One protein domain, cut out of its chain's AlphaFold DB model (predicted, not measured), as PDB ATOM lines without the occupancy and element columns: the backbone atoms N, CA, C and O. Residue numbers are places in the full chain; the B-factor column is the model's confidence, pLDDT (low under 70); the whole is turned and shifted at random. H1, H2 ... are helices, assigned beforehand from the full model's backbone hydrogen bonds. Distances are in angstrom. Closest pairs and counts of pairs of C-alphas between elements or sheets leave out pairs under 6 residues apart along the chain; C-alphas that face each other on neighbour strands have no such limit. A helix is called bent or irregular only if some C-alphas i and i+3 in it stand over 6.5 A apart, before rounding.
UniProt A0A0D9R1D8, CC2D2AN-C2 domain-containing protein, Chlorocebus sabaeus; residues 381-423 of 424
ATOM      1  N   VAL A 381     168.340 149.860 258.740       80.88
ATOM      2  CA  VAL A 381     168.862 149.667 260.089       80.88
ATOM      3  C   VAL A 381     170.393 149.568 260.028       80.88
ATOM      4  O   VAL A 381     170.942 149.031 259.061       80.88
ATOM      5  N   SER A 382     171.092 150.084 261.041       86.56
ATOM      6  CA  SER A 382     172.559 149.999 261.105       86.56
ATOM      7  C   SER A 382     173.042 148.543 261.182       86.56
ATOM      8  O   SER A 382     172.315 147.660 261.642       86.56
ATOM      9  N   GLU A 383     174.284 148.262 260.773       86.12
ATOM     10  CA  GLU A 383     174.846 146.901 260.860       86.12
ATOM     11  C   GLU A 383     174.826 146.355 262.300       86.12
ATOM     12  O   GLU A 383     174.562 145.173 262.516       86.12
ATOM     13  N   GLU A 384     175.034 147.221 263.294       87.56
ATOM     14  CA  GLU A 384     175.026 146.867 264.718       87.56
ATOM     15  C   GLU A 384     173.634 146.463 265.215       87.56
ATOM     16  O   GLU A 384     173.490 145.541 266.019       87.56
ATOM     17  N   GLU A 385     172.596 147.158 264.756       84.50
ATOM     18  CA  GLU A 385     171.204 146.852 265.078       84.50
ATOM     19  C   GLU A 385     170.714 145.621 264.308       84.50
ATOM     20  O   GLU A 385     170.032 144.774 264.884       84.50
ATOM     21  N   MET A 386     171.133 145.460 263.048       85.25
ATOM     22  CA  MET A 386     170.870 144.257 262.259       85.25
ATOM     23  C   MET A 386     171.493 143.023 262.927       85.25
ATOM     24  O   MET A 386     170.839 141.990 263.053       85.25
ATOM     25  N   ALA A 387     172.723 143.145 263.437       84.25
ATOM     26  CA  ALA A 387     173.410 142.077 264.160       84.25
ATOM     27  C   ALA A 387     172.725 141.701 265.484       84.25
ATOM     28  O   ALA A 387     172.870 140.567 265.935       84.25
ATOM     29  N   LYS A 388     171.965 142.612 266.107       86.31
ATOM     30  CA  LYS A 388     171.179 142.334 267.324       86.31
ATOM     31  C   LYS A 388     169.846 141.639 267.040       86.31
ATOM     32  O   LYS A 388     169.245 141.119 267.978       86.31
ATOM     33  N   SER A 389     169.373 141.630 265.791       87.62
ATOM     34  CA  SER A 389     168.105 140.982 265.456       87.62
ATOM     35  C   SER A 389     168.221 139.465 265.580       87.62
ATOM     36  O   SER A 389     169.029 138.822 264.903       87.62
ATOM     37  N   LYS A 390     167.358 138.877 266.415       87.88
ATOM     38  CA  LYS A 390     167.312 137.424 266.637       87.88
ATOM     39  C   LYS A 390     166.974 136.691 265.345       87.88
ATOM     40  O   LYS A 390     167.588 135.679 265.019       87.88
ATOM     41  N   ARG A 391     166.038 137.219 264.556       87.38
ATOM     42  CA  ARG A 391     165.658 136.636 263.267       87.38
ATOM     43  C   ARG A 391     166.812 136.639 262.271       87.38
ATOM     44  O   ARG A 391     166.992 135.653 261.557       87.38
ATOM     45  N   PHE A 392     167.602 137.712 262.231       88.25
ATOM     46  CA  PHE A 392     168.777 137.777 261.365       88.25
ATOM     47  C   PHE A 392     169.840 136.749 261.772       88.25
ATOM     48  O   PHE A 392     170.332 136.011 260.918       88.25
ATOM     49  N   GLN A 393     170.125 136.619 263.071       87.38
ATOM     50  CA  GLN A 393     171.034 135.591 263.595       87.38
ATOM     51  C   GLN A 393     170.543 134.171 263.266       87.38
ATOM     52  O   GLN A 393     171.315 133.334 262.806       87.38
ATOM     53  N   LEU A 394     169.243 133.907 263.414       86.50
ATOM     54  CA  LEU A 394     168.637 132.610 263.099       86.50
ATOM     55  C   LEU A 394     168.798 132.248 261.609       86.50
ATOM     56  O   LEU A 394     169.119 131.109 261.267       86.50
ATOM     57  N   LEU A 395     168.616 133.225 260.714       85.88
ATOM     58  CA  LEU A 395     168.836 133.058 259.273       85.88
ATOM     59  C   LEU A 395     170.303 132.748 258.945       85.88
ATOM     60  O   LEU A 395     170.571 131.914 258.080       85.88
ATOM     61  N   GLN A 396     171.248 133.381 259.645       86.31
ATOM     62  CA  GLN A 396     172.674 133.080 259.498       86.31
ATOM     63  C   GLN A 396     172.998 131.650 259.944       86.31
ATOM     64  O   GLN A 396     173.668 130.928 259.206       86.31
ATOM     65  N   LEU A 397     172.468 131.207 261.090       85.12
ATOM     66  CA  LEU A 397     172.637 129.836 261.590       85.12
ATOM     67  C   LEU A 397     172.048 128.792 260.627       85.12
ATOM     68  O   LEU A 397     172.657 127.745 260.393       85.12
ATOM     69  N   ARG A 398     170.901 129.098 260.002       81.75
ATOM     70  CA  ARG A 398     170.285 128.251 258.966       81.75
ATOM     71  C   ARG A 398     171.165 128.150 257.722       81.75
ATOM     72  O   ARG A 398     171.396 127.045 257.239       81.75
ATOM     73  N   ASN A 399     171.679 129.275 257.226       83.38
ATOM     74  CA  ASN A 399     172.593 129.288 256.078       83.38
ATOM     75  C   ASN A 399     173.913 128.559 256.375       83.38
ATOM     76  O   ASN A 399     174.488 127.953 255.475       83.38
ATOM     77  N   ALA A 400     174.373 128.587 257.628       83.12
ATOM     78  CA  ALA A 400     175.547 127.850 258.089       83.12
ATOM     79  C   ALA A 400     175.287 126.346 258.311       83.12
ATOM     80  O   ALA A 400     176.226 125.609 258.608       83.12
ATOM     81  N   GLY A 401     174.038 125.880 258.182       75.19
ATOM     82  CA  GLY A 401     173.665 124.479 258.391       75.19
ATOM     83  C   GLY A 401     173.745 124.021 259.850       75.19
ATOM     84  O   GLY A 401     173.823 122.827 260.099       75.19
ATOM     85  N   GLN A 402     173.738 124.946 260.814       74.75
ATOM     86  CA  GLN A 402     173.862 124.647 262.249       74.75
ATOM     87  C   GLN A 402     172.509 124.355 262.927       74.75
ATOM     88  O   GLN A 402     172.448 124.149 264.136       74.75
ATOM     89  N   LEU A 403     171.417 124.342 262.154       69.50
ATOM     90  CA  LEU A 403     170.053 124.098 262.626       69.50
ATOM     91  C   LEU A 403     169.456 122.868 261.923       69.50
ATOM     92  O   LEU A 403     168.730 123.004 260.938       69.50
ATOM     93  N   ASP A 404     169.729 121.672 262.451       58.81
ATOM     94  CA  ASP A 404     169.294 120.395 261.856       58.81
ATOM     95  C   ASP A 404     167.758 120.240 261.771       58.81
ATOM     96  O   ASP A 404     167.250 119.603 260.848       58.81
ATOM     97  N   ASN A 405     166.997 120.875 262.674       60.03
ATOM     98  CA  ASN A 405     165.527 120.773 262.721       60.03
ATOM     99  C   ASN A 405     164.764 121.889 261.975       60.03
ATOM    100  O   ASN A 405     163.565 121.745 261.760       60.03
ATOM    101  N   PHE A 406     165.416 122.979 261.544       57.16
ATOM    102  CA  PHE A 406     164.736 124.157 260.959       57.16
ATOM    103  C   PHE A 406     164.889 124.288 259.434       57.16
ATOM    104  O   PHE A 406     164.552 125.322 258.849       57.16
ATOM    105  N   LEU A 407     165.375 123.248 258.751       56.94
ATOM    106  CA  LEU A 407     165.616 123.297 257.305       56.94
ATOM    107  C   LEU A 407     164.339 123.521 256.475       56.94
ATOM    108  O   LEU A 407     164.436 124.057 255.369       56.94
ATOM    109  N   LEU A 408     163.158 123.183 257.005       55.47
ATOM    110  CA  LEU A 408     161.869 123.263 256.300       55.47
ATOM    111  C   LEU A 408     160.806 124.127 257.001       55.47
ATOM    112  O   LEU A 408     159.746 124.352 256.425       55.47
ATOM    113  N   GLU A 409     161.080 124.653 258.197       66.81
ATOM    114  CA  GLU A 409     160.138 125.531 258.899       66.81
ATOM    115  C   GLU A 409     160.252 126.991 258.439       66.81
ATOM    116  O   GLU A 409     161.324 127.504 258.077       66.81
ATOM    117  N   GLN A 410     159.099 127.662 258.432       72.31
ATOM    118  CA  GLN A 410     159.000 129.091 258.181       72.31
ATOM    119  C   GLN A 410     159.626 129.848 259.354       72.31
ATOM    120  O   GLN A 410     159.366 129.545 260.515       72.31
ATOM    121  N   MET A 411     160.471 130.836 259.053       75.69
ATOM    122  CA  MET A 411     161.104 131.638 260.099       75.69
ATOM    123  C   MET A 411     160.067 132.566 260.745       75.69
ATOM    124  O   MET A 411     159.341 133.230 259.995       75.69
ATOM    125  N   PRO A 412     160.017 132.650 262.090       79.75
ATOM    126  CA  PRO A 412     159.111 133.551 262.793       79.75
ATOM    127  C   PRO A 412     159.248 134.993 262.308       79.75
ATOM    128  O   PRO A 412     160.342 135.443 261.945       79.75
ATOM    129  N   LEU A 413     158.129 135.720 262.267       75.88
ATOM    130  CA  LEU A 413     158.104 137.070 261.708       75.88
ATOM    131  C   LEU A 413     158.730 138.082 262.677       75.88
ATOM    132  O   LEU A 413     159.415 139.009 262.236       75.88
ATOM    133  N   HIS A 414     158.526 137.876 263.980       77.12
ATOM    134  CA  HIS A 414     158.949 138.785 265.041       77.12
ATOM    135  C   HIS A 414     160.026 138.167 265.938       77.12
ATOM    136  O   HIS A 414     159.930 137.009 266.337       77.12
ATOM    137  N   ASP A 415     161.007 138.973 266.351       79.69
ATOM    138  CA  ASP A 415     162.090 138.538 267.251       79.69
ATOM    139  C   ASP A 415     161.583 138.045 268.620       79.69
ATOM    140  O   ASP A 415     162.251 137.262 269.291       79.69
ATOM    141  N   THR A 416     160.389 138.466 269.046       78.94
ATOM    142  CA  THR A 416     159.758 138.018 270.300       78.94
ATOM    143  C   THR A 416     159.281 136.570 270.261       78.94
ATOM    144  O   THR A 416     159.087 135.969 271.313       78.94
ATOM    145  N   GLU A 417     159.097 136.006 269.070       80.00
ATOM    146  CA  GLU A 417     158.670 134.619 268.866       80.00
ATOM    147  C   GLU A 417     159.858 133.650 268.872       80.00
ATOM    148  O   GLU A 417     159.659 132.438 268.872       80.00
ATOM    149  N   ILE A 418     161.089 134.173 268.896       83.44
ATOM    150  CA  ILE A 418     162.318 133.384 268.856       83.44
ATOM    151  C   ILE A 418     162.859 133.221 270.286       83.44
ATOM    152  O   ILE A 418     163.264 134.215 270.903       83.44
ATOM    153  N   PRO A 419     162.884 131.990 270.834       81.31
ATOM    154  CA  PRO A 419     163.422 131.731 272.165       81.31
ATOM    155  C   PRO A 419     164.913 132.068 272.261       81.31
ATOM    156  O   PRO A 419     165.701 131.660 271.412       81.31
ATOM    157  N   ASP A 420     165.317 132.731 273.348       80.62
ATOM    158  CA  ASP A 420     166.723 133.096 273.602       80.62
ATOM    159  C   ASP A 420     167.659 131.888 273.749       80.62
ATOM    160  O   ASP A 420     168.861 132.003 273.532       80.62
ATOM    161  N   LEU A 421     167.102 130.717 274.070       77.81
ATOM    162  CA  LEU A 421     167.844 129.462 274.193       77.81
ATOM    163  C   LEU A 421     168.509 129.031 272.872       77.81
ATOM    164  O   LEU A 421     169.445 128.245 272.899       77.81
ATOM    165  N   LEU A 422     168.036 129.527 271.722       73.31
ATOM    166  CA  LEU A 422     168.582 129.170 270.407       73.31
ATOM    167  C   LEU A 422     169.922 129.854 270.087       73.31
ATOM    168  O   LEU A 422     170.573 129.464 269.122       73.31
ATOM    169  N   PHE A 423     170.318 130.867 270.864       75.44
ATOM    170  CA  PHE A 423     171.529 131.670 270.636       75.44
ATOM    171  C   PHE A 423     172.569 131.545 271.762       75.44
ATOM    172  O   PHE A 423     173.537 132.308 271.782       75.44
TER     173      PHE A 423
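This is residues 381 to 423 of the 424 residues of the protein "CC2D2AN-C2 domain-containing protein" of Chlorocebus sabaeus (UniProt A0A0D9R1D8). One helix of ten residues, H2, makes the middle, and a long unnamed link folds back along it from its last residue toward its first, leading to the short helix H3 near H2's side. At H2's other end the short helix H1 turns off in another direction, making a corner, and residues 381 to 387 stick out there, of which 383 to 387 belong to H1. The printed part has 43 residues with three named helices, in the order H1, H2, H3, and no named strand; the class is all helix, though under half of the residues, 20 of 43, are in named elements. The whole is compact, with a radius of gyration of the C-alphas of 10.4 A, and the C-alphas span 29 by 20 by 18 A.

Begin at H2, residues 390 to 399, the longest helix. Look next at H1, residues 383 to 388, just before it in the chain: the two are close but not clearly touching, and their closest C-alphas, those of Met 386 and Phe 392, are 6.9 A apart. Their lines are about perpendicular, at 85 degrees. Now go to H3, residues 420 to 423: H2 and H3 are near each other, with 9 pairs of C-alphas within 10 A and the closest pair at 8.1 A. H1 and H3 are apart. In the backbones of H1 and H2 every O i to N i+4 pair is within hydrogen-bond range; H3, with 4 residues, is too short for such a pair, and its one O i to N i+3 pair is within range.

Find C-alpha 390 at (167.312, 137.424, 266.637); from there H2 runs 14.3 A to C-alpha 399 at (172.593, 129.288, 256.078). Go back to C-alpha 383 at (174.846, 146.901, 260.860), where H1 begins; it runs 8.7 A to C-alpha 388. H3 begins at C-alpha 420 and ends at C-alpha 423, at (171.529, 131.670, 270.636), 5.8 A on. No helix is bent or irregular.

The two C-alphas farthest apart, those of Ser 382 and Asn 405, are 30.1 A apart, and the first and last printed C-alphas, of Val 381 and Phe 423, are 21.0 A apart. The printed part has no cut. The link from H1 to H2 is tight, with one residue, while the link from H2 to H3, residues 400 to 419, is long, with 20 residues. Read the B-factor column for the model's confidence: the mean pLDDT of the printed part is 78.6, and residues 403 to 409 are under 70.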